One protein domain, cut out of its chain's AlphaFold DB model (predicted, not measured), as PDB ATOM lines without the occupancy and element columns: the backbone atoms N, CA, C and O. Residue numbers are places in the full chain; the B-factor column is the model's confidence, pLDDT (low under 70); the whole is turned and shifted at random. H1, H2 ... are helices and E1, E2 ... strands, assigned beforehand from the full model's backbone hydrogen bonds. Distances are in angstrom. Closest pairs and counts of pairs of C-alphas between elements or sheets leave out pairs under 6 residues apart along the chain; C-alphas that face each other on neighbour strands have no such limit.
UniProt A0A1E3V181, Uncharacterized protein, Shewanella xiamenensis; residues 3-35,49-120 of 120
ATOM      1  N   GLU A   3     217.669 177.568 137.373       92.31
ATOM      2  CA  GLU A   3     217.638 177.052 136.006       92.31
ATOM      3  C   GLU A   3     217.018 178.112 135.088       92.31
ATOM      4  O   GLU A   3     216.214 178.931 135.535       92.31
ATOM      5  N   PHE A   4     217.367 178.079 133.805       93.69
ATOM      6  CA  PHE A   4     216.762 178.916 132.769       93.69
ATOM      7  C   PHE A   4     216.099 178.019 131.728       93.69
ATOM      8  O   PHE A   4     216.612 176.938 131.433       93.69
ATOM      9  N   THR A   5     214.974 178.458 131.167       93.69
ATOM     10  CA  THR A   5     214.280 177.711 130.103       93.69
ATOM     11  C   THR A   5     215.047 177.703 128.785       93.69
ATOM     12  O   THR A   5     214.904 176.774 127.994       93.69
ATOM     13  N   ASP A   6     215.864 178.728 128.555       95.12
ATOM     14  CA  ASP A   6     216.599 178.959 127.318       95.12
ATOM     15  C   ASP A   6     217.735 179.976 127.542       95.12
ATOM     16  O   ASP A   6     217.798 180.676 128.559       95.12
ATOM     17  N   SER A   7     218.657 180.052 126.578       95.81
ATOM     18  CA  SER A   7     219.803 180.968 126.626       95.81
ATOM     19  C   SER A   7     219.401 182.443 126.525       95.81
ATOM     20  O   SER A   7     220.113 183.304 127.038       95.81
ATOM     21  N   PHE A   8     218.259 182.743 125.902       95.31
ATOM     22  CA  PHE A   8     217.735 184.102 125.795       95.31
ATOM     23  C   PHE A   8     217.332 184.637 127.173       95.31
ATOM     24  O   PHE A   8     217.802 185.692 127.594       95.31
ATOM     25  N   SER A   9     216.566 183.853 127.927       95.88
ATOM     26  CA  SER A   9     216.181 184.132 129.308       95.88
ATOM     27  C   SER A   9     217.404 184.328 130.196       95.88
ATOM     28  O   SER A   9     217.442 185.264 130.992       95.88
ATOM     29  N   GLN A  10     218.433 183.493 130.028       95.19
ATOM     30  CA  GLN A  10     219.692 183.640 130.757       95.19
ATOM     31  C   GLN A  10     220.366 184.992 130.476       95.19
ATOM     32  O   GLN A  10     220.772 185.675 131.417       95.19
ATOM     33  N   ALA A  11     220.465 185.393 129.205       95.69
ATOM     34  CA  ALA A  11     221.061 186.670 128.815       95.69
ATOM     35  C   ALA A  11     220.241 187.870 129.321       95.69
ATOM     36  O   ALA A  11     220.806 188.779 129.925       95.69
ATOM     37  N   CYS A  12     218.914 187.848 129.164       95.19
ATOM     38  CA  CYS A  12     218.038 188.929 129.626       95.19
ATOM     39  C   CYS A  12     218.080 189.115 131.145       95.19
ATOM     40  O   CYS A  12     218.112 190.244 131.633       95.19
ATOM     41  N   VAL A  13     218.100 188.020 131.911       94.31
ATOM     42  CA  VAL A  13     218.219 188.100 133.374       94.31
ATOM     43  C   VAL A  13     219.594 188.627 133.782       94.31
ATOM     44  O   VAL A  13     219.682 189.415 134.726       94.31
ATOM     45  N   ALA A  14     220.662 188.231 133.081       93.88
ATOM     46  CA  ALA A  14     222.002 188.761 133.326       93.88
ATOM     47  C   ALA A  14     222.064 190.277 133.083       93.88
ATOM     48  O   ALA A  14     222.557 191.002 133.950       93.88
ATOM     49  N   GLU A  15     221.497 190.753 131.974       94.56
ATOM     50  CA  GLU A  15     221.417 192.179 131.646       94.56
ATOM     51  C   GLU A  15     220.611 192.954 132.701       94.56
ATOM     52  O   GLU A  15     221.088 193.942 133.260       94.56
ATOM     53  N   ALA A  16     219.441 192.440 133.098       92.94
ATOM     54  CA  ALA A  16     218.627 193.036 134.159       92.94
ATOM     55  C   ALA A  16     219.366 193.119 135.507       92.94
ATOM     56  O   ALA A  16     219.234 194.102 136.238       92.94
ATOM     57  N   CYS A  17     220.173 192.108 135.841       93.00
ATOM     58  CA  CYS A  17     220.993 192.103 137.053       93.00
ATOM     59  C   CYS A  17     222.183 193.065 136.980       93.00
ATOM     60  O   CYS A  17     222.603 193.577 138.021       93.00
ATOM     61  N   ALA A  18     222.743 193.282 135.786       91.25
ATOM     62  CA  ALA A  18     223.804 194.255 135.559       91.25
ATOM     63  C   ALA A  18     223.269 195.689 135.692       91.25
ATOM     64  O   ALA A  18     223.889 196.506 136.374       91.25
ATOM     65  N   ALA A  19     222.087 195.957 135.128       89.62
ATOM     66  CA  ALA A  19     221.410 197.248 135.220       89.62
ATOM     67  C   ALA A  19     220.878 197.555 136.633       89.62
ATOM     68  O   ALA A  19     220.842 198.716 137.038       89.62
ATOM     69  N   PHE A  20     220.480 196.534 137.408       89.50
ATOM     70  CA  PHE A  20     219.911 196.718 138.747       89.50
ATOM     71  C   PHE A  20     220.470 195.723 139.787       89.50
ATOM     72  O   PHE A  20     219.921 194.632 139.986       89.50
ATOM     73  N   PRO A  21     221.530 196.098 140.534       88.62
ATOM     74  CA  PRO A  21     222.171 195.216 141.514       88.62
ATOM     75  C   PRO A  21     221.255 194.718 142.641       88.62
ATOM     76  O   PRO A  21     221.496 193.654 143.210       88.62
ATOM     77  N   GLU A  22     220.190 195.446 142.976       87.94
ATOM     78  CA  GLU A  22     219.210 194.988 143.964       87.94
ATOM     79  C   GLU A  22     218.387 193.792 143.462       87.94
ATOM     80  O   GLU A  22     218.087 192.900 144.257       87.94
ATOM     81  N   LEU A  23     218.075 193.708 142.159       88.25
ATOM     82  CA  LEU A  23     217.463 192.507 141.571       88.25
ATOM     83  C   LEU A  23     218.419 191.324 141.705       88.25
ATOM     84  O   LEU A  23     218.000 190.253 142.141       88.25
ATOM     85  N   ARG A  24     219.713 191.528 141.428       88.62
ATOM     86  CA  ARG A  24     220.739 190.498 141.650       88.62
ATOM     87  C   ARG A  24     220.747 190.023 143.103       88.62
ATOM     88  O   ARG A  24     220.808 188.822 143.340       88.62
ATOM     89  N   ASN A  25     220.644 190.933 144.072       86.50
ATOM     90  CA  ASN A  25     220.584 190.571 145.491       86.50
ATOM     91  C   ASN A  25     219.306 189.788 145.830       86.50
ATOM     92  O   ASN A  25     219.374 188.810 146.572       86.50
ATOM     93  N   ARG A  26     218.153 190.160 145.258       85.06
ATOM     94  CA  ARG A  26     216.892 189.414 145.420       85.06
ATOM     95  C   ARG A  26     216.988 188.009 144.826       85.06
ATOM     96  O   ARG A  26     216.627 187.045 145.490       85.06
ATOM     97  N   LEU A  27     217.534 187.872 143.621       84.69
ATOM     98  CA  LEU A  27     217.758 186.569 142.986       84.69
ATOM     99  C   LEU A  27     218.834 185.749 143.711       84.69
ATOM    100  O   LEU A  27     218.760 184.525 143.741       84.69
ATOM    101  N   ALA A  28     219.803 186.386 144.368       80.31
ATOM    102  CA  ALA A  28     220.764 185.680 145.212       80.31
ATOM    103  C   ALA A  28     220.099 185.016 146.433       80.31
ATOM    104  O   ALA A  28     220.574 183.982 146.899       80.31
ATOM    105  N   VAL A  29     218.969 185.544 146.916       72.75
ATOM    106  CA  VAL A  29     218.149 184.874 147.943       72.75
ATOM    107  C   VAL A  29     217.473 183.615 147.375       72.75
ATOM    108  O   VAL A  29     217.358 182.609 148.070       72.75
ATOM    109  N   GLU A  30     217.108 183.594 146.089       67.94
ATOM    110  CA  GLU A  30     216.660 182.363 145.403       67.94
ATOM    111  C   GLU A  30     217.787 181.324 145.271       67.94
ATOM    112  O   GLU A  30     217.545 180.118 145.171       67.94
ATOM    113  N   LEU A  31     219.036 181.793 145.298       62.62
ATOM    114  CA  LEU A  31     220.240 180.974 145.350       62.62
ATOM    115  C   LEU A  31     220.640 180.579 146.773       62.62
ATOM    116  O   LEU A  31     221.757 180.082 146.907       62.62
ATOM    117  N   ILE A  32     219.795 180.742 147.812       59.56
ATOM    118  CA  ILE A  32     220.114 180.221 149.153       59.56
ATOM    119  C   ILE A  32     220.460 178.739 149.009       59.56
ATOM    120  O   ILE A  32     219.602 177.870 148.838       59.56
ATOM    121  N   LEU A  33     221.764 178.472 149.043       60.78
ATOM    122  CA  LEU A  33     222.306 177.136 149.069       60.78
ATOM    123  C   LEU A  33     221.807 176.552 150.382       60.78
ATOM    124  O   LEU A  33     222.078 177.139 151.435       60.78
ATOM    125  N   PRO A  34     221.022 175.466 150.344       63.72
ATOM    126  CA  PRO A  34     220.458 174.921 151.557       63.72
ATOM    127  C   PRO A  34     221.626 174.522 152.464       63.72
ATOM    128  O   PRO A  34     222.451 173.676 152.120       63.72
ATOM    129  N   MET A  35     221.748 175.218 153.593       71.94
ATOM    130  CA  MET A  35     222.820 174.986 154.553       71.94
ATOM    131  C   MET A  35     222.507 173.740 155.378       71.94
ATOM    132  O   MET A  35     221.354 173.331 155.498       71.94
ATOM    133  N   LYS A  49     227.031 173.090 166.569       85.75
ATOM    134  CA  LYS A  49     227.623 172.989 165.233       85.75
ATOM    135  C   LYS A  49     226.586 172.452 164.231       85.75
ATOM    136  O   LYS A  49     225.629 171.798 164.651       85.75
ATOM    137  N   PRO A  50     226.751 172.723 162.923       81.81
ATOM    138  CA  PRO A  50     225.885 172.141 161.906       81.81
ATOM    139  C   PRO A  50     225.866 170.616 162.001       81.81
ATOM    140  O   PRO A  50     226.911 169.985 162.165       81.81
ATOM    141  N   ILE A  51     224.678 170.041 161.877       80.31
ATOM    142  CA  ILE A  51     224.475 168.610 161.717       80.31
ATOM    143  C   ILE A  51     224.799 168.315 160.256       80.31
ATOM    144  O   ILE A  51     224.066 168.736 159.363       80.31
ATOM    145  N   VAL A  52     225.926 167.643 160.011       77.56
ATOM    146  CA  VAL A  52     226.359 167.248 158.663       77.56
ATOM    147  C   VAL A  52     225.470 166.098 158.190       77.56
ATOM    148  O   VAL A  52     225.849 164.933 158.232       77.56
ATOM    149  N   ALA A  53     224.243 166.439 157.814       78.19
ATOM    150  CA  ALA A  53     223.246 165.539 157.268       78.19
ATOM    151  C   ALA A  53     222.716 166.133 155.955       78.19
ATOM    152  O   ALA A  53     222.538 167.355 155.872       78.19
ATOM    153  N   PRO A  54     222.464 165.306 154.929       79.81
ATOM    154  CA  PRO A  54     221.867 165.782 153.692       79.81
ATOM    155  C   PRO A  54     220.510 166.444 153.938       79.81
ATOM    156  O   PRO A  54     219.742 166.032 154.810       79.81
ATOM    157  N   ASN A  55     220.203 167.482 153.159       82.56
ATOM    158  CA  ASN A  55     218.902 168.129 153.245       82.56
ATOM    159  C   ASN A  55     217.813 167.177 152.724       82.56
ATOM    160  O   ASN A  55     217.955 166.646 151.623       82.56
ATOM    161  N   PRO A  56     216.700 166.993 153.459       84.94
ATOM    162  CA  PRO A  56     215.640 166.062 153.063       84.94
ATOM    163  C   PRO A  56     214.807 166.575 151.878       84.94
ATOM    164  O   PRO A  56     213.942 165.864 151.364       84.94
ATOM    165  N   LYS A  57     215.022 167.831 151.470       87.00
ATOM    166  CA  LYS A  57     214.373 168.468 150.329       87.00
ATOM    167  C   LYS A  57     215.378 169.297 149.542       87.00
ATOM    168  O   LYS A  57     216.180 170.028 150.126       87.00
ATOM    169  N   LEU A  58     215.273 169.234 148.221       88.12
ATOM    170  CA  LEU A  58     215.960 170.129 147.299       88.12
ATOM    171  C   LEU A  58     214.984 171.145 146.723       88.12
ATOM    172  O   LEU A  58     213.809 170.851 146.512       88.12
ATOM    173  N   HIS A  59     215.507 172.335 146.441       88.12
ATOM    174  CA  HIS A  59     214.761 173.424 145.832       88.12
ATOM    175  C   HIS A  59     215.461 173.919 144.571       88.12
ATOM    176  O   HIS A  59     216.688 174.096 144.534       88.12
ATOM    177  N   LYS A  60     214.658 174.209 143.550       89.31
ATOM    178  CA  LYS A  60     215.115 174.919 142.361       89.31
ATOM    179  C   LYS A  60     214.125 175.991 141.942       89.31
ATOM    180  O   LYS A  60     212.929 175.833 142.154       89.31
ATOM    181  N   THR A  61     214.634 177.052 141.343       91.88
ATOM    182  CA  THR A  61     213.859 178.145 140.768       91.88
ATOM    183  C   THR A  61     214.178 178.182 139.281       91.88
ATOM    184  O   THR A  61     215.336 178.322 138.900       91.88
ATOM    185  N   VAL A  62     213.163 178.011 138.442       94.06
ATOM    186  CA  VAL A  62     213.277 178.160 136.990       94.06
ATOM    187  C   VAL A  62     212.900 179.592 136.649       94.06
ATOM    188  O   VAL A  62     211.813 180.019 137.035       94.06
ATOM    189  N   LEU A  63     213.780 180.315 135.960       95.19
ATOM    190  CA  LEU A  63     213.539 181.665 135.457       95.19
ATOM    191  C   LEU A  63     213.294 181.629 133.946       95.19
ATOM    192  O   LEU A  63     213.989 180.914 133.220       95.19
ATOM    193  N   SER A  64     212.343 182.427 133.470       96.38
ATOM    194  CA  SER A  64     212.074 182.579 132.039       96.38
ATOM    195  C   SER A  64     211.672 184.006 131.685       96.38
ATOM    196  O   SER A  64     210.988 184.686 132.451       96.38
ATOM    197  N   VAL A  65     212.072 184.446 130.498       96.50
ATOM    198  CA  VAL A  65     211.713 185.743 129.919       96.50
ATOM    199  C   VAL A  65     211.113 185.485 128.547       96.50
ATOM    200  O   VAL A  65     211.727 184.818 127.715       96.50
ATOM    201  N   PHE A  66     209.927 186.023 128.277       93.94
ATOM    202  CA  PHE A  66     209.385 185.968 126.924       93.94
ATOM    203  C   PHE A  66     209.927 187.136 126.109       93.94
ATOM    204  O   PHE A  66     209.926 188.275 126.563       93.94
ATOM    205  N   HIS A  67     210.327 186.875 124.864       92.06
ATOM    206  CA  HIS A  67     210.871 187.912 123.982       92.06
ATOM    207  C   HIS A  67     209.934 189.122 123.831       92.06
ATOM    208  O   HIS A  67     210.397 190.257 123.778       92.06
ATOM    209  N   ARG A  68     208.616 188.903 123.784       91.62
ATOM    210  CA  ARG A  68     207.624 189.989 123.683       91.62
ATOM    211  C   ARG A  68     207.658 190.970 124.863       91.62
ATOM    212  O   ARG A  68     207.186 192.089 124.715       91.62
ATOM    213  N   ASP A  69     208.209 190.545 125.999       88.19
ATOM    214  CA  ASP A  69     208.278 191.342 127.219       88.19
ATOM    215  C   ASP A  69     209.601 192.121 127.301       88.19
ATOM    216  O   ASP A  69     209.831 192.818 128.282       88.19
ATOM    217  N   VAL A  70     210.482 192.032 126.295       91.06
ATOM    218  CA  VAL A  70     211.744 192.784 126.231       91.06
ATOM    219  C   VAL A  70     211.562 194.039 125.387       91.06
ATOM    220  O   VAL A  70     211.211 193.962 124.209       91.06
ATOM    221  N   VAL A  71     211.834 195.197 125.991       85.50
ATOM    222  CA  VAL A  71     211.802 196.498 125.315       85.50
ATOM    223  C   VAL A  71     213.216 197.063 125.325       85.50
ATOM    224  O   VAL A  71     213.769 197.349 126.384       85.50
ATOM    225  N   GLU A  72     213.798 197.219 124.136       87.81
ATOM    226  CA  GLU A  72     215.216 197.545 123.930       87.81
ATOM    227  C   GLU A  72     216.148 196.465 124.497       87.81
ATOM    228  O   GLU A  72     216.404 195.478 123.813       87.81
ATOM    229  N   HIS A  73     216.649 196.644 125.722       84.69
ATOM    230  CA  HIS A  73     217.660 195.771 126.319       84.69
ATOM    231  C   HIS A  73     217.247 195.159 127.665       84.69
ATOM    232  O   HIS A  73     217.852 194.163 128.057       84.69
ATOM    233  N   LEU A  74     216.202 195.662 128.344       93.12
ATOM    234  CA  LEU A  74     215.701 195.052 129.583       93.12
ATOM    235  C   LEU A  74     214.336 194.372 129.394       93.12
ATOM    236  O   LEU A  74     213.463 194.880 128.681       93.12
ATOM    237  N   PRO A  75     214.107 193.236 130.075       93.69
ATOM    238  CA  PRO A  75     212.771 192.683 130.204       93.69
ATOM    239  C   PRO A  75     211.884 193.554 131.102       93.69
ATOM    240  O   PRO A  75     212.333 194.132 132.095       93.69
ATOM    241  N   LYS A  76     210.589 193.589 130.791       94.44
ATOM    242  CA  LYS A  76     209.531 194.095 131.670       94.44
ATOM    243  C   LYS A  76     209.200 193.085 132.766       94.44
ATOM    244  O   LYS A  76     208.927 193.474 133.902       94.44
ATOM    245  N   GLU A  77     209.266 191.801 132.422       95.00
ATOM    246  CA  GLU A  77     208.900 190.682 133.282       95.00
ATOM    247  C   GLU A  77     209.941 189.561 133.229       95.00
ATOM    248  O   GLU A  77     210.394 189.152 132.159       95.00
ATOM    249  N   ILE A  78     210.284 189.028 134.401       95.19
ATOM    250  CA  ILE A  78     211.030 187.776 134.551       95.19
ATOM    251  C   ILE A  78     210.128 186.824 135.327       95.19
ATOM    252  O   ILE A  78     209.937 186.974 136.536       95.19
ATOM    253  N   SER A  79     209.556 185.848 134.631       95.25
ATOM    254  CA  SER A  79     208.751 184.799 135.254       95.25
ATOM    255  C   SER A  79     209.641 183.875 136.078       95.25
ATOM    256  O   SER A  79     210.772 183.578 135.684       95.25
ATOM    257  N   PHE A  80     209.120 183.379 137.200       93.69
ATOM    258  CA  PHE A  80     209.787 182.340 137.968       93.69
ATOM    259  C   PHE A  80     208.824 181.273 138.480       93.69
ATOM    260  O   PHE A  80     207.712 181.546 138.923       93.69
ATOM    261  N   CYS A  81     209.297 180.032 138.484       93.81
ATOM    262  CA  CYS A  81     208.622 178.906 139.114       93.81
ATOM    263  C   CYS A  81     209.586 178.226 140.081       93.81
ATOM    264  O   CYS A  81     210.640 177.734 139.675       93.81
ATOM    265  N   ARG A  82     209.211 178.153 141.358       91.75
ATOM    266  CA  ARG A  82     209.967 177.404 142.359       91.75
ATOM    267  C   ARG A  82     209.410 175.994 142.477       91.75
ATOM    268  O   ARG A  82     208.202 175.798 142.624       91.75
ATOM    269  N   TYR A  83     210.310 175.025 142.476       92.38
ATOM    270  CA  TYR A  83     210.029 173.612 142.638       92.38
ATOM    271  C   TYR A  83     210.724 173.062 143.882       92.38
ATOM    272  O   TYR A  83     211.784 173.548 144.292       92.38
ATOM    273  N   ALA A  84     210.132 172.025 144.462       92.19
ATOM    274  CA  ALA A  84     210.705 171.245 145.545       92.19
ATOM    275  C   ALA A  84     210.668 169.752 145.204       92.19
ATOM    276  O   ALA A  84     209.714 169.276 144.592       92.19
ATOM    277  N   CYS A  85     211.688 169.014 145.628       92.56
ATOM    278  CA  CYS A  85     211.745 167.561 145.512       92.56
ATOM    279  C   CYS A  85     212.201 166.960 146.842       92.56
ATOM    280  O   CYS A  85     213.082 167.517 147.501       92.56
ATOM    281  N   THR A  86     211.609 165.837 147.241       92.94
ATOM    282  CA  THR A  86     212.090 165.042 148.377       92.94
ATOM    283  C   THR A  86     213.390 164.332 148.027       92.94
ATOM    284  O   THR A  86     213.589 163.946 146.873       92.94
ATOM    285  N   CYS A  87     214.238 164.130 149.031       90.94
ATOM    286  CA  CYS A  87     215.481 163.384 148.896       90.94
ATOM    287  C   CYS A  87     215.503 162.125 149.764       90.94
ATOM    288  O   CYS A  87     214.806 162.050 150.779       90.94
ATOM    289  N   ASP A  88     216.323 161.150 149.372       91.12
ATOM    290  CA  ASP A  88     216.683 160.013 150.221       91.12
ATOM    291  C   ASP A  88     217.640 160.420 151.360       91.12
ATOM    292  O   ASP A  88     218.020 161.584 151.521       91.12
ATOM    293  N   SER A  89     218.073 159.433 152.147       88.19
ATOM    294  CA  SER A  89     219.041 159.617 153.234       88.19
ATOM    295  C   SER A  89     220.416 160.114 152.776       88.19
ATOM    296  O   SER A  89     221.194 160.569 153.611       88.19
ATOM    297  N   ASN A  90     220.724 160.031 151.481       88.31
ATOM    298  CA  ASN A  90     221.972 160.501 150.884       88.31
ATOM    299  C   ASN A  90     221.830 161.902 150.264       88.31
ATOM    300  O   ASN A  90     222.818 162.464 149.793       88.31
ATOM    301  N   GLY A  91     220.626 162.490 150.270       86.31
ATOM    302  CA  GLY A  91     220.347 163.784 149.642       86.31
ATOM    303  C   GLY A  91     220.040 163.701 148.147       86.31
ATOM    304  O   GLY A  91     219.977 164.742 147.488       86.31
ATOM    305  N   VAL A  92     219.836 162.500 147.604       90.06
ATOM    306  CA  VAL A  92     219.519 162.282 146.189       90.06
ATOM    307  C   VAL A  92     218.013 162.477 145.971       90.06
ATOM    308  O   VAL A  92     217.231 161.895 146.722       90.06
ATOM    309  N   PRO A  93     217.574 163.272 144.973       91.38
ATOM    310  CA  PRO A  93     216.155 163.436 144.673       91.38
ATOM    311  C   PRO A  93     215.490 162.092 144.332       91.38
ATOM    312  O   PRO A  93     215.973 161.372 143.460       91.38
ATOM    313  N   THR A  94     214.381 161.761 144.996       93.44
ATOM    314  CA  THR A  94     213.680 160.464 144.853       93.44
ATOM    315  C   THR A  94     212.295 160.547 144.224       93.44
ATOM    316  O   THR A  94     211.688 159.513 143.953       93.44
ATOM    317  N   GLY A  95     211.772 161.752 144.014       88.12
ATOM    318  CA  GLY A  95     210.419 161.974 143.512       88.12
ATOM    319  C   GLY A  95     210.373 162.960 142.355       88.12
ATOM    320  O   GLY A  95     211.395 163.416 141.842       88.12
ATOM    321  N   GLU A  96     209.156 163.308 141.953       92.75
ATOM    322  CA  GLU A  96     208.932 164.359 140.967       92.75
ATOM    323  C   GLU A  96     209.123 165.747 141.580       92.75
ATOM    324  O   GLU A  96     208.766 166.005 142.734       92.75
ATOM    325  N   TRP A  97     209.628 166.674 140.768       93.75
ATOM    326  CA  TRP A  97     209.703 168.081 141.135       93.75
ATOM    327  C   TRP A  97     208.303 168.685 141.207       93.75
ATOM    328  O   TRP A  97     207.644 168.895 140.192       93.75
ATOM    329  N   GLN A  98     207.873 169.023 142.417       95.00
ATOM    330  CA  GLN A  98     206.579 169.644 142.662       95.00
ATOM    331  C   GLN A  98     206.713 171.159 142.618       95.00
ATOM    332  O   GLN A  98     207.557 171.731 143.312       95.00
ATOM    333  N   ARG A  99     205.873 171.824 141.824       93.94
ATOM    334  CA  ARG A  99     205.800 173.287 141.811       93.94
ATOM    335  C   ARG A  99     205.211 173.768 143.136       93.94
ATOM    336  O   ARG A  99     204.111 173.365 143.501       93.94
ATOM    337  N   VAL A 100     205.930 174.643 143.829       91.56
ATOM    338  CA  VAL A 100     205.533 175.175 145.143       91.56
ATOM    339  C   VAL A 100     205.176 176.656 145.102       91.56
ATOM    340  O   VAL A 100     204.316 177.085 145.861       91.56
ATOM    341  N   ILE A 101     205.821 177.436 144.231       91.31
ATOM    342  CA  ILE A 101     205.562 178.872 144.062       91.31
ATOM    343  C   ILE A 101     205.642 179.195 142.573       91.31
ATOM    344  O   ILE A 101     206.491 178.652 141.863       91.31
ATOM    345  N   ASN A 102     204.773 180.082 142.112       93.56
ATOM    346  CA  ASN A 102     204.862 180.723 140.810       93.56
ATOM    347  C   ASN A 102     204.837 182.234 141.029       93.56
ATOM    348  O   ASN A 102     204.240 182.683 142.001       93.56
ATOM    349  N   GLY A 103     205.480 182.996 140.160       92.88
ATOM    350  CA  GLY A 103     205.481 184.441 140.283       92.88
ATOM    351  C   GLY A 103     206.237 185.131 139.163       92.88
ATOM    352  O   GLY A 103     206.695 184.510 138.202       92.88
ATOM    353  N   VAL A 104     206.367 186.443 139.308       94.12
ATOM    354  CA  VAL A 104     207.077 187.307 138.373       94.12
ATOM    355  C   VAL A 104     207.872 188.365 139.129       94.12
ATOM    356  O   VAL A 104     207.396 188.957 140.102       94.12
ATOM    357  N   TYR A 105     209.100 188.613 138.681       93.12
ATOM    358  CA  TYR A 105     209.778 189.872 138.952       93.12
ATOM    359  C   TYR A 105     209.332 190.866 137.889       93.12
ATOM    360  O   TYR A 105     209.561 190.645 136.701       93.12
ATOM    361  N   PHE A 106     208.675 191.937 138.316       94.06
ATOM    362  CA  PHE A 106     208.113 192.948 137.429       94.06
ATOM    363  C   PHE A 106     208.888 194.257 137.567       94.06
ATOM    364  O   PHE A 106     209.065 194.755 138.689       94.06
ATOM    365  N   ASN A 107     209.321 194.819 136.439       93.56
ATOM    366  CA  ASN A 107     209.954 196.130 136.375       93.56
ATOM    367  C   ASN A 107     208.888 197.226 136.237       93.56
ATOM    368  O   ASN A 107     208.344 197.446 135.156       93.56
ATOM    369  N   HIS A 108     208.597 197.955 137.313       91.81
ATOM    370  CA  HIS A 108     207.695 199.120 137.288       91.81
ATOM    371  C   HIS A 108     208.343 200.380 136.713       91.81
ATOM    372  O   HIS A 108     207.642 201.351 136.439       91.81
ATOM    373  N   GLY A 109     209.663 200.371 136.546       90.62
ATOM    374  CA  GLY A 109     210.442 201.490 136.040       90.62
ATOM    375  C   GLY A 109     210.598 201.497 134.519       90.62
ATOM    376  O   GLY A 109     209.828 200.865 133.783       90.62
ATOM    377  N   SER A 110     211.616 202.230 134.071       89.25
ATOM    378  CA  SER A 110     212.059 202.303 132.675       89.25
ATOM    379  C   SER A 110     213.367 201.527 132.463       89.25
ATOM    380  O   SER A 110     213.851 200.853 133.378       89.25
ATOM    381  N   ASN A 111     213.935 201.614 131.256       86.62
ATOM    382  CA  ASN A 111     215.260 201.069 130.955       86.62
ATOM    383  C   ASN A 111     216.383 201.844 131.669       86.62
ATOM    384  O   ASN A 111     217.375 201.256 132.085       86.62
ATOM    385  N   GLU A 112     216.209 203.150 131.873       89.44
ATOM    386  CA  GLU A 112     217.185 204.030 132.529       89.44
ATOM    387  C   GLU A 112     217.067 203.997 134.055       89.44
ATOM    388  O   GLU A 112     218.054 204.179 134.766       89.44
ATOM    389  N   GLN A 113     215.847 203.804 134.562       90.31
ATOM    390  CA  GLN A 113     215.541 203.769 135.992       90.31
ATOM    391  C   GLN A 113     214.696 202.532 136.314       90.31
ATOM    392  O   GLN A 113     213.486 202.651 136.547       90.31
ATOM    393  N   PRO A 114     215.299 201.331 136.297       89.88
ATOM    394  CA  PRO A 114     214.589 200.102 136.615       89.88
ATOM    395  C   PRO A 114     214.133 200.086 138.079       89.88
ATOM    396  O   PRO A 114     214.854 200.508 138.982       89.88
ATOM    397  N   ASN A 115     212.937 199.554 138.321       91.25
ATOM    398  CA  ASN A 115     212.365 199.398 139.656       91.25
ATOM    399  C   ASN A 115     211.677 198.036 139.765       91.25
ATOM    400  O   ASN A 115     210.534 197.857 139.340       91.25
ATOM    401  N   TRP A 116     212.398 197.066 140.321       91.75
ATOM    402  CA  TRP A 116     211.970 195.674 140.349       91.75
ATOM    403  C   TRP A 116     211.234 195.309 141.636       91.75
ATOM    404  O   TRP A 116     211.725 195.505 142.751       91.75
ATOM    405  N   SER A 117     210.075 194.678 141.470       89.75
ATOM    406  CA  SER A 117     209.260 194.122 142.555       89.75
ATOM    407  C   SER A 117     208.912 192.663 142.273       89.75
ATOM    408  O   SER A 117     208.999 192.219 141.132       89.75
ATOM    409  N   VAL A 118     208.538 191.913 143.310       90.50
ATOM    410  CA  VAL A 118     208.144 190.504 143.196       90.50
ATOM    411  C   VAL A 118     206.640 190.367 143.412       90.50
ATOM    412  O   VAL A 118     206.103 190.969 144.342       90.50
ATOM    413  N   HIS A 119     205.987 189.566 142.572       88.44
ATOM    414  CA  HIS A 119     204.574 189.195 142.677       88.44
ATOM    415  C   HIS A 119     204.484 187.670 142.639       88.44
ATOM    416  O   HIS A 119     205.088 187.055 141.763       88.44
ATOM    417  N   THR A 120     203.784 187.064 143.598       83.44
ATOM    418  CA  THR A 120     203.629 185.604 143.766       83.44
ATOM    419  C   THR A 120     202.166 185.226 143.838       83.44
ATOM    420  O   THR A 120     201.460 185.943 144.583       83.44
TER     421      THR A 120
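This is residues 3 to 35 and 49 to 120 of the 120 residues of an uncharacterized protein of Shewanella xiamenensis (UniProt A0A1E3V181). A strongly twisted, curled sheet of four antiparallel strands has two helices packed on one face: H2 lies in the hollow of the curl, along the strands and near both edge strands E1 and E4, while H1 crosses the E1 and E2 side and meets H2 at a corner. The printed part has 105 residues with two named helices and four named strands, in the order H1, H2, E1, E2, E3, E4, and the sheet's order is E1, E2, E3, E4. The class is mixed, helices and strands, in two layers, helices on one face of a sheet. The whole is only just loose, close to compact, with a radius of gyration of the C-alphas of 15.9 A, and elongated, with spans of 48 by 31 by 23 A.

H1, residues 7 to 19, starts at C-alpha 7 (219.803, 180.968, 126.626) and is 18.5 A long from first to last C-alpha. H2, residues 21 to 30, measures 14.5 A. After the cut, E1 takes residues 57 to 64, 23.2 A. E2, residues 77 to 86, measures 29.9 A and starts at C-alpha 77 (208.900, 190.682, 133.282). E3, residues 98 to 107, measures 27.4 A. E4, residues 116 to 119, measures 10.1 A and ends at C-alpha 119 (204.574, 189.195, 142.677).

The strands form a meander, each strand the antiparallel neighbour of the one before, and the pairs E1 and E2, E2 and E3, E3 and E4 are hairpins. Between E1 and E2, N 62 and O 81 are within hydrogen-bond range at 2.8 A. Between E2 and E3, N 82 and O 101 are 2.8 A apart. Between E3 and E4, N 106 and O 117 are 2.8 A apart. The edge strands E1 and E4 are apart. H2 is on the sheet at a height of 8.7 A, only just over E3 and E4, with 3 C-alphas falling on each, and runs along the strands, at 5 degrees to E3 on the local plane. Its closest C-alphas to E4 are those of Leu 23 and Trp 116, 6.5 A. H1 is on the sheet at a height of 9.3 A, only just over E1 and E2, with 3 C-alphas falling on each, and runs across the strands, at 89 degrees to E1 on the local plane. Its closest C-alphas to E1 are those of Ser 9 and Ser 64, 5.2 A. H1, with residues 16 to 18 alone, and H2 touch only at the corner, the closest C-alphas being those of Cys 17 and Arg 24, 4.9 A; they run opposite ways at a steep tilt of 53 degrees. Every O i to N i+4 pair is within hydrogen-bond range in H1, and 5 of 6 in H2.

The two C-alphas farthest apart are those of Lys 49 and Glu 72, 49.6 A. Residues 36 to 48 are not printed, and C-alphas 35 and 49 are 11.9 A apart across the cut. The links E1 to E2 and E2 to E3 are long. Mean pLDDT of the printed part is 88.9; residues 30 to 34 are under 70.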